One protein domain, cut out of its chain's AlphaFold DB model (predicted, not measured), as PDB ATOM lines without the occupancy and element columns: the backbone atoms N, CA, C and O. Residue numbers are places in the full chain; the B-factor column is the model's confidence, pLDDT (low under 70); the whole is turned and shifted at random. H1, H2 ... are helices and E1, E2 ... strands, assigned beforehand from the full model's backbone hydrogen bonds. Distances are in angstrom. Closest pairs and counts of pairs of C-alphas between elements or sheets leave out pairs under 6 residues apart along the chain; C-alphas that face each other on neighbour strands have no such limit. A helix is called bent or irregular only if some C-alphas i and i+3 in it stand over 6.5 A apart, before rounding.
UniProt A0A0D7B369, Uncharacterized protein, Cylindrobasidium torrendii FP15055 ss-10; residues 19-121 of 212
ATOM      1  N   GLU A  19      12.746   8.154  28.657       84.00
ATOM      2  CA  GLU A  19      13.715   8.291  27.573       84.00
ATOM      3  C   GLU A  19      15.129   8.507  28.123       84.00
ATOM      4  O   GLU A  19      15.351   9.324  29.019       84.00
ATOM      5  N   ILE A  20      16.097   7.781  27.570       79.88
ATOM      6  CA  ILE A  20      17.513   7.928  27.898       79.88
ATOM      7  C   ILE A  20      18.355   8.053  26.629       79.88
ATOM      8  O   ILE A  20      18.082   7.393  25.626       79.88
ATOM      9  N   LYS A  21      19.411   8.873  26.694       80.00
ATOM     10  CA  LYS A  21      20.446   8.945  25.655       80.00
ATOM     11  C   LYS A  21      21.476   7.834  25.868       80.00
ATOM     12  O   LYS A  21      22.011   7.703  26.969       80.00
ATOM     13  N   LEU A  22      21.766   7.063  24.822       73.06
ATOM     14  CA  LEU A  22      22.716   5.946  24.869       73.06
ATOM     15  C   LEU A  22      24.172   6.407  24.886       73.06
ATOM     16  O   LEU A  22      24.994   5.851  25.614       73.06
ATOM     17  N   SER A  23      24.486   7.427  24.094       72.44
ATOM     18  CA  SER A  23      25.797   8.063  24.055       72.44
ATOM     19  C   SER A  23      25.694   9.527  24.463       72.44
ATOM     20  O   SER A  23      24.782  10.241  24.046       72.44
ATOM     21  N   GLN A  24      26.647   9.964  25.288       65.88
ATOM     22  CA  GLN A  24      26.764  11.340  25.786       65.88
ATOM     23  C   GLN A  24      28.125  11.977  25.455       65.88
ATOM     24  O   GLN A  24      28.354  13.128  25.810       65.88
ATOM     25  N   ARG A  25      29.064  11.239  24.837       63.62
ATOM     26  CA  ARG A  25      30.435  11.714  24.579       63.62
ATOM     27  C   ARG A  25      30.859  11.517  23.128       63.62
ATOM     28  O   ARG A  25      30.632  10.461  22.548       63.62
ATOM     29  N   THR A  26      31.562  12.527  22.625       55.53
ATOM     30  CA  THR A  26      32.050  12.710  21.250       55.53
ATOM     31  C   THR A  26      33.394  12.041  20.951       55.53
ATOM     32  O   THR A  26      33.701  11.784  19.796       55.53
ATOM     33  N   THR A  27      34.185  11.674  21.964       52.09
ATOM     34  CA  THR A  27      35.567  11.186  21.751       52.09
ATOM     35  C   THR A  27      35.655   9.865  20.984       52.09
ATOM     36  O   THR A  27      36.623   9.634  20.279       52.09
ATOM     37  N   ALA A  28      34.650   8.993  21.091       59.66
ATOM     38  CA  ALA A  28      34.562   7.779  20.268       59.66
ATOM     39  C   ALA A  28      34.007   8.051  18.857       59.66
ATOM     40  O   ALA A  28      34.079   7.196  17.978       59.66
ATOM     41  N   ALA A  29      33.398   9.218  18.674       61.09
ATOM     42  CA  ALA A  29      32.666   9.621  17.491       61.09
ATOM     43  C   ALA A  29      33.599  10.252  16.443       61.09
ATOM     44  O   ALA A  29      33.436   9.991  15.256       61.09
ATOM     45  N   GLU A  30      34.647  10.950  16.881       63.34
ATOM     46  CA  GLU A  30      35.736  11.440  16.019       63.34
ATOM     47  C   GLU A  30      36.462  10.291  15.291       63.34
ATOM     48  O   GLU A  30      36.729  10.378  14.092       63.34
ATOM     49  N   ASP A  31      36.704   9.168  15.977       64.38
ATOM     50  CA  ASP A  31      37.292   7.965  15.368       64.38
ATOM     51  C   ASP A  31      36.364   7.358  14.298       64.38
ATOM     52  O   ASP A  31      36.819   6.900  13.245       64.38
ATOM     53  N   LEU A  32      35.049   7.366  14.544       64.31
ATOM     54  CA  LEU A  32      34.036   6.913  13.586       64.31
ATOM     55  C   LEU A  32      33.932   7.847  12.375       64.31
ATOM     56  O   LEU A  32      33.759   7.372  11.255       64.31
ATOM     57  N   GLU A  33      34.069   9.157  12.566       68.75
ATOM     58  CA  GLU A  33      34.114  10.125  11.469       68.75
ATOM     59  C   GLU A  33      35.374   9.948  10.620       68.75
ATOM     60  O   GLU A  33      35.282   9.783   9.402       68.75
ATOM     61  N   CYS A  34      36.541   9.854  11.261       66.69
ATOM     62  CA  CYS A  34      37.821   9.727  10.573       66.69
ATOM     63  C   CYS A  34      37.944   8.403   9.806       66.69
ATOM     64  O   CYS A  34      38.237   8.379   8.604       66.69
ATOM     65  N   TYR A  35      37.706   7.280  10.484       63.78
ATOM     66  CA  TYR A  35      37.977   5.957   9.926       63.78
ATOM     67  C   TYR A  35      36.723   5.252   9.403       63.78
ATOM     68  O   TYR A  35      36.838   4.346   8.583       63.78
ATOM     69  N   GLY A  36      35.527   5.671   9.816       65.62
ATOM     70  CA  GLY A  36      34.255   5.202   9.258       65.62
ATOM     71  C   GLY A  36      33.731   6.044   8.093       65.62
ATOM     72  O   GLY A  36      32.692   5.697   7.524       65.62
ATOM     73  N   ARG A  37      34.451   7.120   7.729       68.44
ATOM     74  CA  ARG A  37      34.095   8.083   6.673       68.44
ATOM     75  C   ARG A  37      32.670   8.629   6.850       68.44
ATOM     76  O   ARG A  37      31.908   8.743   5.886       68.44
ATOM     77  N   LEU A  38      32.289   8.930   8.091       62.66
ATOM     78  CA  LEU A  38      31.132   9.794   8.342       62.66
ATOM     79  C   LEU A  38      31.552  11.245   8.058       62.66
ATOM     80  O   LEU A  38      32.735  11.570   8.171       62.66
ATOM     81  N   PHE A  39      30.625  12.111   7.639       62.72
ATOM     82  CA  PHE A  39      30.986  13.517   7.457       62.72
ATOM     83  C   PHE A  39      31.291  14.149   8.818       62.72
ATOM     84  O   PHE A  39      30.712  13.755   9.831       62.72
ATOM     85  N   ALA A  40      32.185  15.139   8.834       64.44
ATOM     86  CA  ALA A  40      32.480  15.887  10.050       64.44
ATOM     87  C   ALA A  40      31.182  16.453  10.657       64.44
ATOM     88  O   ALA A  40      30.398  17.108   9.960       64.44
ATOM     89  N   GLY A  41      30.943  16.167  11.937       66.38
ATOM     90  CA  GLY A  41      29.741  16.581  12.666       66.38
ATOM     91  C   GLY A  41      28.495  15.716  12.431       66.38
ATOM     92  O   GLY A  41      27.444  15.988  13.014       66.38
ATOM     93  N   ASP A  42      28.555  14.659  11.616       66.81
ATOM     94  CA  ASP A  42      27.447  13.698  11.514       66.81
ATOM     95  C   ASP A  42      27.283  12.880  12.793       66.81
ATOM     96  O   ASP A  42      26.166  12.471  13.137       66.81
ATOM     97  N   SER A  43      28.370  12.661  13.532       67.38
ATOM     98  CA  SER A  43      28.283  12.011  14.829       67.38
ATOM     99  C   SER A  43      27.562  12.886  15.855       67.38
ATOM    100  O   SER A  43      26.708  12.378  16.580       67.38
ATOM    101  N   GLU A  44      27.795  14.200  15.850       71.44
ATOM    102  CA  GLU A  44      27.084  15.152  16.711       71.44
ATOM    103  C   GLU A  44      25.590  15.201  16.389       71.44
ATOM    104  O   GLU A  44      24.762  15.076  17.292       71.44
ATOM    105  N   LYS A  45      25.222  15.256  15.100       70.12
ATOM    106  CA  LYS A  45      23.811  15.156  14.676       70.12
ATOM    107  C   LYS A  45      23.161  13.865  15.170       70.12
ATOM    108  O   LYS A  45      21.984  13.852  15.529       70.12
ATOM    109  N   SER A  46      23.927  12.777  15.204       67.44
ATOM    110  CA  SER A  46      23.442  11.484  15.681       67.44
ATOM    111  C   SER A  46      23.202  11.481  17.195       67.44
ATOM    112  O   SER A  46      22.269  10.819  17.646       67.44
ATOM    113  N   LEU A  47      23.962  12.250  17.985       71.62
ATOM    114  CA  LEU A  47      23.809  12.309  19.446       71.62
ATOM    115  C   LEU A  47      22.465  12.898  19.893       71.62
ATOM    116  O   LEU A  47      21.931  12.483  20.927       71.62
ATOM    117  N   ASP A  48      21.906  13.829  19.126       74.06
ATOM    118  CA  ASP A  48      20.608  14.442  19.432       74.06
ATOM    119  C   ASP A  48      19.432  13.797  18.697       74.06
ATOM    120  O   ASP A  48      18.271  14.046  19.035       74.06
ATOM    121  N   SER A  49      19.727  12.918  17.744       69.38
ATOM    122  CA  SER A  49      18.717  12.193  16.986       69.38
ATOM    123  C   SER A  49      17.996  11.119  17.809       69.38
ATOM    124  O   SER A  49      18.511  10.580  18.794       69.38
ATOM    125  N   ASP A  50      16.812  10.739  17.332       69.69
ATOM    126  CA  ASP A  50      15.996   9.689  17.944       69.69
ATOM    127  C   ASP A  50      16.661   8.309  17.934       69.69
ATOM    128  O   ASP A  50      16.315   7.465  18.756       69.69
ATOM    129  N   VAL A  51      17.662   8.076  17.076       67.31
ATOM    130  CA  VAL A  51      18.386   6.794  17.064       67.31
ATOM    131  C   VAL A  51      19.336   6.625  18.252       67.31
ATOM    132  O   VAL A  51      19.666   5.492  18.596       67.31
ATOM    133  N   ASN A  52      19.737   7.718  18.912       73.31
ATOM    134  CA  ASN A  52      20.539   7.680  20.140       73.31
ATOM    135  C   ASN A  52      19.665   7.623  21.407       73.31
ATOM    136  O   ASN A  52      20.182   7.681  22.525       73.31
ATOM    137  N   LYS A  53      18.341   7.530  21.255       76.81
ATOM    138  CA  LYS A  53      17.387   7.562  22.360       76.81
ATOM    139  C   LYS A  53      16.638   6.248  22.466       76.81
ATOM    140  O   LYS A  53      16.187   5.682  21.473       76.81
ATOM    141  N   ILE A  54      16.473   5.775  23.695       75.50
ATOM    142  CA  ILE A  54      15.704   4.562  23.983       75.50
ATOM    143  C   ILE A  54      14.746   4.821  25.124       75.50
ATOM    144  O   ILE A  54      15.044   5.617  26.012       75.50
ATOM    145  N   ARG A  55      13.606   4.130  25.119       77.00
ATOM    146  CA  ARG A  55      12.694   4.129  26.264       77.00
ATOM    147  C   ARG A  55      12.981   2.905  27.114       77.00
ATOM    148  O   ARG A  55      13.015   1.789  26.602       77.00
ATOM    149  N   VAL A  56      13.193   3.136  28.399       74.56
ATOM    150  CA  VAL A  56      13.443   2.096  29.397       74.56
ATOM    151  C   VAL A  56      12.489   2.255  30.566       74.56
ATOM    152  O   VAL A  56      11.931   3.330  30.786       74.56
ATOM    153  N   GLN A  57      12.313   1.196  31.350       76.56
ATOM    154  CA  GLN A  57      11.606   1.316  32.620       76.56
ATOM    155  C   GLN A  57      12.386   2.241  33.578       76.56
ATOM    156  O   GLN A  57      13.620   2.158  33.624       76.56
ATOM    157  N   PRO A  58      11.705   3.078  34.385       80.81
ATOM    158  CA  PRO A  58      12.364   3.967  35.346       80.81
ATOM    159  C   PRO A  58      13.369   3.239  36.254       80.81
ATOM    160  O   PRO A  58      14.467   3.733  36.502       80.81
ATOM    161  N   MET A  59      13.037   2.016  36.681       77.94
ATOM    162  CA  MET A  59      13.874   1.200  37.566       77.94
ATOM    163  C   MET A  59      15.258   0.879  36.973       77.94
ATOM    164  O   MET A  59      16.241   0.797  37.709       77.94
ATOM    165  N   ILE A  60      15.359   0.732  35.648       74.50
ATOM    166  CA  ILE A  60      16.602   0.323  34.973       74.50
ATOM    167  C   ILE A  60      17.358   1.505  34.358       74.50
ATOM    168  O   ILE A  60      18.498   1.344  33.923       74.50
ATOM    169  N   GLN A  61      16.777   2.711  34.375       79.88
ATOM    170  CA  GLN A  61      17.419   3.947  33.910       79.88
ATOM    171  C   GLN A  61      18.801   4.145  34.550       79.88
ATOM    172  O   GLN A  61      19.778   4.500  33.884       79.88
ATOM    173  N   TRP A  62      18.905   3.868  35.849       78.69
ATOM    174  CA  TRP A  62      20.146   4.032  36.597       78.69
ATOM    175  C   TRP A  62      21.279   3.114  36.105       78.69
ATOM    176  O   TRP A  62      22.452   3.483  36.206       78.69
ATOM    177  N   TRP A  63      20.962   1.953  35.513       76.25
ATOM    178  CA  TRP A  63      21.970   1.043  34.954       76.25
ATOM    179  C   TRP A  63      22.658   1.640  33.721       76.25
ATOM    180  O   TRP A  63      23.868   1.472  33.546       76.25
ATOM    181  N   PHE A  64      21.924   2.395  32.903       75.06
ATOM    182  CA  PHE A  64      22.485   3.094  31.747       75.06
ATOM    183  C   PHE A  64      23.337   4.293  32.176       75.06
ATOM    184  O   PHE A  64      24.474   4.427  31.724       75.06
ATOM    185  N   ASN A  65      22.862   5.085  33.144       70.25
ATOM    186  CA  ASN A  65      23.603   6.242  33.667       70.25
ATOM    187  C   ASN A  65      24.951   5.859  34.305       70.25
ATOM    188  O   ASN A  65      25.903   6.635  34.265       70.25
ATOM    189  N   LYS A  66      25.057   4.656  34.884       70.81
ATOM    190  CA  LYS A  66      26.302   4.147  35.480       70.81
ATOM    191  C   LYS A  66      27.200   3.365  34.523       70.81
ATOM    192  O   LYS A  66      28.179   2.770  34.978       70.81
ATOM    193  N   TYR A  67      26.899   3.340  33.223       67.12
ATOM    194  CA  TYR A  67      27.608   2.503  32.246       67.12
ATOM    195  C   TYR A  67      27.608   1.008  32.620       67.12
ATOM    196  O   TYR A  67      28.525   0.266  32.247       67.12
ATOM    197  N   ALA A  68      26.610   0.568  33.397       66.44
ATOM    198  CA  ALA A  68      26.457  -0.822  33.809       66.44
ATOM    199  C   ALA A  68      25.890  -1.680  32.673       66.44
ATOM    200  O   ALA A  68      26.040  -2.894  32.711       66.44
ATOM    201  N   VAL A  69      25.311  -1.056  31.649       69.75
ATOM    202  CA  VAL A  69      24.773  -1.710  30.455       69.75
ATOM    203  C   VAL A  69      25.580  -1.294  29.232       69.75
ATOM    204  O   VAL A  69      25.946  -0.125  29.098       69.75
ATOM    205  N   ARG A  70      25.871  -2.240  28.340       71.88
ATOM    206  CA  ARG A  70      26.483  -1.977  27.032       71.88
ATOM    207  C   ARG A  70      25.837  -2.837  25.960       71.88
ATOM    208  O   ARG A  70      25.515  -3.991  26.222       71.88
ATOM    209  N   PHE A  71      25.728  -2.297  24.755       74.06
ATOM    210  CA  PHE A  71      25.419  -3.085  23.567       74.06
ATOM    211  C   PHE A  71      26.717  -3.686  23.026       74.06
ATOM    212  O   PHE A  71      27.696  -2.971  22.804       74.06
ATOM    213  N   VAL A  72      26.741  -5.007  22.885       73.31
ATOM    214  CA  VAL A  72      27.889  -5.789  22.427       73.31
ATOM    215  C   VAL A  72      27.459  -6.531  21.162       73.31
ATOM    216  O   VAL A  72      26.527  -7.332  21.234       73.31
ATOM    217  N   PRO A  73      28.069  -6.242  20.003       72.94
ATOM    218  CA  PRO A  73      27.804  -7.010  18.796       72.94
ATOM    219  C   PRO A  73      28.328  -8.443  18.943       72.94
ATOM    220  O   PRO A  73      29.147  -8.724  19.818       72.94
ATOM    221  N   GLU A  74      27.860  -9.349  18.090       76.94
ATOM    222  CA  GLU A  74      28.410 -10.705  18.009       76.94
ATOM    223  C   GLU A  74      29.913 -10.685  17.674       76.94
ATOM    224  O   GLU A  74      30.387  -9.782  16.979       76.94
ATOM    225  N   ASP A  75      30.663 -11.691  18.137       77.88
ATOM    226  CA  ASP A  75      32.120 -11.778  17.951       77.88
ATOM    227  C   ASP A  75      32.519 -11.642  16.464       77.88
ATOM    228  O   ASP A  75      33.455 -10.909  16.139       77.88
ATOM    229  N   ALA A  76      31.761 -12.249  15.543       81.31
ATOM    230  CA  ALA A  76      31.986 -12.121  14.098       81.31
ATOM    231  C   ALA A  76      31.867 -10.667  13.601       81.31
ATOM    232  O   ALA A  76      32.703 -10.198  12.830       81.31
ATOM    233  N   VAL A  77      30.870  -9.928  14.098       79.19
ATOM    234  CA  VAL A  77      30.670  -8.512  13.766       79.19
ATOM    235  C   VAL A  77      31.793  -7.662  14.358       79.19
ATOM    236  O   VAL A  77      32.272  -6.747  13.697       79.19
ATOM    237  N   ILE A  78      32.262  -7.960  15.576       80.31
ATOM    238  CA  ILE A  78      33.408  -7.253  16.174       80.31
ATOM    239  C   ILE A  78      34.635  -7.374  15.267       80.31
ATOM    240  O   ILE A  78      35.277  -6.361  14.977       80.31
ATOM    241  N   HIS A  79      34.944  -8.585  14.801       80.62
ATOM    242  CA  HIS A  79      36.054  -8.811  13.876       80.62
ATOM    243  C   HIS A  79      35.884  -8.027  12.579       80.62
ATOM    244  O   HIS A  79      36.808  -7.341  12.150       80.62
ATOM    245  N   GLU A  80      34.689  -8.043  12.000       83.50
ATOM    246  CA  GLU A  80      34.430  -7.322  10.762       83.50
ATOM    247  C   GLU A  80      34.546  -5.803  10.918       83.50
ATOM    248  O   GLU A  80      35.082  -5.125  10.037       83.50
ATOM    249  N   ILE A  81      34.102  -5.263  12.056       80.88
ATOM    250  CA  ILE A  81      34.297  -3.857  12.386       80.88
ATOM    251  C   ILE A  81      35.798  -3.551  12.450       80.88
ATOM    252  O   ILE A  81      36.263  -2.617  11.798       80.88
ATOM    253  N   LEU A  82      36.578  -4.344  13.187       81.75
ATOM    254  CA  LEU A  82      38.026  -4.141  13.312       81.75
ATOM    255  C   LEU A  82      38.742  -4.220  11.956       81.75
ATOM    256  O   LEU A  82      39.583  -3.368  11.654       81.75
ATOM    257  N   ASP A  83      38.377  -5.183  11.115       84.88
ATOM    258  CA  ASP A  83      38.916  -5.330   9.763       84.88
ATOM    259  C   ASP A  83      38.522  -4.160   8.861       84.88
ATOM    260  O   ASP A  83      39.302  -3.714   8.016       84.88
ATOM    261  N   PHE A  84      37.305  -3.642   9.015       85.00
ATOM    262  CA  PHE A  84      36.848  -2.459   8.300       85.00
ATOM    263  C   PHE A  84      37.670  -1.220   8.677       85.00
ATOM    264  O   PHE A  84      38.211  -0.558   7.790       85.00
ATOM    265  N   PHE A  85      37.852  -0.958   9.974       81.31
ATOM    266  CA  PHE A  85      38.684   0.149  10.457       81.31
ATOM    267  C   PHE A  85      40.144   0.004  10.009       81.31
ATOM    268  O   PHE A  85      40.754   0.980   9.577       81.31
ATOM    269  N   THR A  86      40.690  -1.214  10.051       82.19
ATOM    270  CA  THR A  86      42.074  -1.501   9.638       82.19
ATOM    271  C   THR A  86      42.287  -1.286   8.140       82.19
ATOM    272  O   THR A  86      43.347  -0.823   7.726       82.19
ATOM    273  N   ARG A  87      41.298  -1.614   7.301       83.06
ATOM    274  CA  ARG A  87      41.362  -1.330   5.860       83.06
ATOM    275  C   ARG A  87      41.280   0.169   5.600       83.06
ATOM    276  O   ARG A  87      42.142   0.708   4.919       83.06
ATOM    277  N   ASN A  88      40.306   0.849   6.201       81.06
ATOM    278  CA  ASN A  88      40.122   2.283   5.992       81.06
ATOM    279  C   ASN A  88      41.301   3.122   6.506       81.06
ATOM    280  O   ASN A  88      41.616   4.142   5.899       81.06
ATOM    281  N   SER A  89      41.988   2.703   7.572       78.19
ATOM    282  CA  SER A  89      43.171   3.417   8.074       78.19
ATOM    283  C   SER A  89      44.381   3.342   7.137       78.19
ATOM    284  O   SER A  89      45.253   4.202   7.212       78.19
ATOM    285  N   ARG A  90      44.425   2.349   6.239       79.88
ATOM    286  CA  ARG A  90      45.491   2.169   5.239       79.88
ATOM    287  C   ARG A  90      45.169   2.800   3.882       79.88
ATOM    288  O   ARG A  90      46.041   2.836   3.022       79.88
ATOM    289  N   CYS A  91      43.936   3.264   3.688       76.69
ATOM    290  CA  CYS A  91      43.470   3.865   2.443       76.69
ATOM    291  C   CYS A  91      43.483   5.394   2.514       76.69
ATOM    292  O   CYS A  91      43.258   5.992   3.579       76.69
ATOM    293  N   ASP A  92      43.652   6.013   1.347       79.06
ATOM    294  CA  ASP A  92      43.398   7.437   1.169       79.06
ATOM    295  C   ASP A  92      41.937   7.774   1.520       79.06
ATOM    296  O   ASP A  92      41.024   6.959   1.341       79.06
ATOM    297  N   VAL A  93      41.703   8.982   2.038       74.00
ATOM    298  CA  VAL A  93      40.382   9.445   2.491       74.00
ATOM    299  C   VAL A  93      39.313   9.308   1.399       74.00
ATOM    300  O   VAL A  93      38.160   8.991   1.710       74.00
ATOM    301  N   TYR A  94      39.668   9.495   0.124       77.19
ATOM    302  CA  TYR A  94      38.725   9.387  -0.991       77.19
ATOM    303  C   TYR A  94      38.325   7.940  -1.315       77.19
ATOM    304  O   TYR A  94      37.215   7.713  -1.813       77.19
ATOM    305  N   GLU A  95      39.168   6.969  -0.965       79.62
ATOM    306  CA  GLU A  95      38.979   5.538  -1.235       79.62
ATOM    307  C   GLU A  95      38.325   4.776  -0.073       79.62
ATOM    308  O   GLU A  95      37.823   3.664  -0.254       79.62
ATOM    309  N   ARG A  96      38.281   5.374   1.124       82.06
ATOM    310  CA  ARG A  96      37.650   4.768   2.307       82.06
ATOM    311  C   ARG A  96      36.187   4.419   2.047       82.06
ATOM    312  O   ARG A  96      35.432   5.195   1.461       82.06
ATOM    313  N   ARG A  97      35.732   3.275   2.548       81.25
ATOM    314  CA  ARG A  97      34.305   2.918   2.503       81.25
ATOM    315  C   ARG A  97      33.565   3.551   3.673       81.25
ATOM    316  O   ARG A  97      34.134   3.663   4.755       81.25
ATOM    317  N   ARG A  98      32.304   3.950   3.471       79.19
ATOM    318  CA  ARG A  98      31.470   4.467   4.565       79.19
ATOM    319  C   ARG A  98      30.896   3.321   5.391       79.19
ATOM    320  O   ARG A  98      30.487   2.305   4.833       79.19
ATOM    321  N   PHE A  99      30.864   3.489   6.710       75.75
ATOM    322  CA  PHE A  99      30.403   2.453   7.641       75.75
ATOM    323  C   PHE A  99      28.944   2.029   7.385       75.75
ATOM    324  O   PHE A  99      28.630   0.842   7.389       75.75
ATOM    325  N   ASP A 100      28.061   2.982   7.075       71.25
ATOM    326  CA  ASP A 100      26.641   2.748   6.768       71.25
ATOM    327  C   ASP A 100      26.405   1.996   5.447       71.25
ATOM    328  O   ASP A 100      25.338   1.419   5.240       71.25
ATOM    329  N   GLN A 101      27.409   1.955   4.569       77.50
ATOM    330  CA  GLN A 101      27.357   1.243   3.291       77.50
ATOM    331  C   GLN A 101      27.799  -0.219   3.396       77.50
ATOM    332  O   GLN A 101      27.731  -0.938   2.400       77.50
ATOM    333  N   VAL A 102      28.259  -0.673   4.567       78.69
ATOM    334  CA  VAL A 102      28.668  -2.063   4.792       78.69
ATOM    335  C   VAL A 102      27.477  -2.843   5.361       78.69
ATOM    336  O   VAL A 102      27.144  -2.654   6.531       78.69
ATOM    337  N   PRO A 103      26.802  -3.709   4.573       75.69
ATOM    338  CA  PRO A 103      25.511  -4.289   4.960       75.69
ATOM    339  C   PRO A 103      25.565  -5.166   6.211       75.69
ATOM    340  O   PRO A 103      24.608  -5.219   6.976       75.69
ATOM    341  N   THR A 104      26.676  -5.859   6.411       74.00
ATOM    342  CA  THR A 104      26.948  -6.701   7.580       74.00
ATOM    343  C   THR A 104      27.062  -5.882   8.864       74.00
ATOM    344  O   THR A 104      26.521  -6.273   9.895       74.00
ATOM    345  N   LEU A 105      27.678  -4.700   8.788       71.50
ATOM    346  CA  LEU A 105      27.830  -3.788   9.920       71.50
ATOM    347  C   LEU A 105      26.553  -2.989  10.189       71.50
ATOM    348  O   LEU A 105      26.149  -2.837  11.340       71.50
ATOM    349  N   SER A 106      25.871  -2.527   9.138       68.00
ATOM    350  CA  SER A 106      24.636  -1.748   9.275       68.00
ATOM    351  C   SER A 106      23.439  -2.586   9.738       68.00
ATOM    352  O   SER A 106      22.525  -2.055  10.372       68.00
ATOM    353  N   ASN A 107      23.453  -3.900   9.480       69.81
ATOM    354  CA  ASN A 107      22.396  -4.822   9.902       69.81
ATOM    355  C   ASN A 107      22.765  -5.706  11.094       69.81
ATOM    356  O   ASN A 107      21.964  -6.575  11.453       69.81
ATOM    357  N   ALA A 108      23.908  -5.465  11.736       70.31
ATOM    358  CA  ALA A 108      24.335  -6.232  12.893       70.31
ATOM    359  C   ALA A 108      23.287  -6.227  14.018       70.31
ATOM    360  O   ALA A 108      22.573  -5.241  14.255       70.31
ATOM    361  N   VAL A 109      23.197  -7.363  14.707       72.88
ATOM    362  CA  VAL A 109      22.392  -7.530  15.916       72.88
ATOM    363  C   VAL A 109      23.311  -7.363  17.118       72.88
ATOM    364  O   VAL A 109      24.390  -7.951  17.184       72.88
ATOM    365  N   TYR A 110      22.877  -6.547  18.073       69.31
ATOM    366  CA  TYR A 110      23.624  -6.271  19.289       69.31
ATOM    367  C   TYR A 110      22.945  -6.936  20.475       69.31
ATOM    368  O   TYR A 110      21.740  -6.797  20.679       69.31
ATOM    369  N   SER A 111      23.741  -7.626  21.282       72.88
ATOM    370  CA  SER A 111      23.308  -8.180  22.558       72.88
ATOM    371  C   SER A 111      23.494  -7.158  23.670       72.88
ATOM    372  O   SER A 111      24.442  -6.371  23.674       72.88
ATOM    373  N   LEU A 112      22.600  -7.182  24.652       72.00
ATOM    374  CA  LEU A 112      22.731  -6.357  25.841       72.00
ATOM    375  C   LEU A 112      23.608  -7.069  26.872       72.00
ATOM    376  O   LEU A 112      23.274  -8.155  27.338       72.00
ATOM    377  N   ALA A 113      24.711  -6.447  27.273       69.19
ATOM    378  CA  ALA A 113      25.587  -6.953  28.318       69.19
ATOM    379  C   ALA A 113      25.497  -6.076  29.570       69.19
ATOM    380  O   ALA A 113      25.696  -4.860  29.509       69.19
ATOM    381  N   HIS A 114      25.269  -6.704  30.725       70.94
ATOM    382  CA  HIS A 114      25.327  -6.044  32.029       70.94
ATOM    383  C   HIS A 114      26.684  -6.294  32.709       70.94
ATOM    384  O   HIS A 114      27.159  -7.428  32.794       70.94
ATOM    385  N   MET A 115      27.321  -5.254  33.245       59.75
ATOM    386  CA  MET A 115      28.655  -5.304  33.859       59.75
ATOM    387  C   MET A 115      28.721  -6.197  35.107       59.75
ATOM    388  O   MET A 115      29.803  -6.684  35.427       59.75
ATOM    389  N   LEU A 116      27.597  -6.486  35.780       52.66
ATOM    390  CA  LEU A 116      27.574  -7.504  36.847       52.66
ATOM    391  C   LEU A 116      27.811  -8.927  36.309       52.66
ATOM    392  O   LEU A 116      28.373  -9.749  37.027       52.66
ATOM    393  N   SER A 117      27.492  -9.196  35.037       47.88
ATOM    394  CA  SER A 117      27.745 -10.496  34.398       47.88
ATOM    395  C   SER A 117      29.238 -10.744  34.138       47.88
ATOM    396  O   SER A 117      29.695 -11.883  34.136       47.88
ATOM    397  N   ARG A 118      30.061  -9.685  34.037       42.22
ATOM    398  CA  ARG A 118      31.525  -9.819  33.874       42.22
ATOM    399  C   ARG A 118      32.220 -10.484  35.065       42.22
ATOM    400  O   ARG A 118      33.337 -10.968  34.911       42.22
ATOM    401  N   LYS A 119      31.597 -10.507  36.252       38.12
ATOM    402  CA  LYS A 119      32.127 -11.279  37.389       38.12
ATOM    403  C   LYS A 119      31.884 -12.785  37.244       38.12
ATOM    404  O   LYS A 119      32.660 -13.546  37.812       38.12
ATOM    405  N   LEU A 120      30.873 -13.200  36.483       37.16
ATOM    406  CA  LEU A 120      30.576 -14.609  36.205       37.16
ATOM    407  C   LEU A 120      31.348 -15.132  34.983       37.16
ATOM    408  O   LEU A 120      31.722 -16.297  34.952       37.16
ATOM    409  N   ASP A 121      31.680 -14.255  34.034       39.34
ATOM    410  CA  ASP A 121      32.250 -14.634  32.734       39.34
ATOM    411  C   ASP A 121      33.786 -14.487  32.643       39.34
ATOM    412  O   ASP A 121      34.362 -14.188  31.597       39.34
TER     413      ASP A 121
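This is residues 19 to 121 of the 212 residues of an uncharacterized protein of Cylindrobasidium torrendii FP15055 ss-10 (UniProt A0A0D7B369). The domain is an open frame around a thinly filled middle: the two-stranded ribbon E1 E2 and the helical hairpin H1 H2 make one long side, and the two-stranded ribbon E3 E4 with H4 and H5 makes the other. H3 bridges the two ribbons at one end, and near the other end H1 meets H4 through residues 85 to 89 of H4. The printed part has 103 residues, with five named helices and four named strands in the order E1 H1 H2 E2 H3 E3 H4 H5 E4; both ribbons are antiparallel and the class is mixed, helices and strands. It is only just compact, close to loose, with a radius of gyration of the C-alphas of 15.4 A and spans of 47 by 32 by 22 A.

E3, residues 69 to 73, and E4, residues 110 to 114, are antiparallel neighbours at 147 degrees; N 72 and O 111 are 2.8 A apart, within hydrogen-bond range. H3, residues 58 to 65, comes closest to E3 at the C-alphas of Trp 63 and Val 69, 6.0 A apart. E1, residues 19 to 21, comes closest to H3 at the C-alphas of Ile 20 and Gln 61, 7.2 A apart. E2, residues 53 to 56, is the antiparallel neighbour of E1 at 133 degrees, with N 20 and O 54 within hydrogen-bond range at 2.9 A. E1 and E3 are apart. H4, residues 75 to 90, touches H5, residues 103 to 106, with residues 77 to 81 alone; the closest C-alphas are those of Val 77 and Leu 105, 6.7 A apart. H1, residues 27 to 36, touches H4, closest at the C-alphas of Tyr 35 and Asn 88, 5.8 A apart; they run the same way at a steep tilt of 70.0 degrees, only just short of about perpendicular. H1 and H2, residues 42 to 48, form a helical hairpin: they touch, closest at the C-alphas of Ala 29 and Ser 43, 5.7 A apart, and run opposite ways at a steep tilt of 39 degrees. O i to N i+4 pairs are within hydrogen-bond range in 4 of 6 for H1, 2 of 3 for H2, 11 of 12 for H4 and 1 of 4 for H3, which has 4 of 5 O i to N i+3 pairs within range; H5 is too short for an O i to N i+4 pair.

E3 is 13.2 A long and E4 12.9 A, from C-alpha 110 at (23.624, -6.271, 19.289) to C-alpha 114 at (25.327, -6.044, 32.029). H4 is the longest helix, 23.1 A; H1 measures 13.9 A, H3 11.6 A and H2 10.5 A. H3 is irregular, but only just: C-alphas 59 and 62 are 6.9 A apart. E1 begins at C-alpha 19, (13.715, 8.291, 27.573).

The two C-alphas farthest apart are those of Met 59 and Asp 92, 47.3 A. The printed part has no cut. The link from H4 to H5, residues 91 to 102, is long, and the other links are tight. The mean pLDDT of the printed part is 71.3; 38 residues are under 70, among them residues 24 to 43 and 115 to 121.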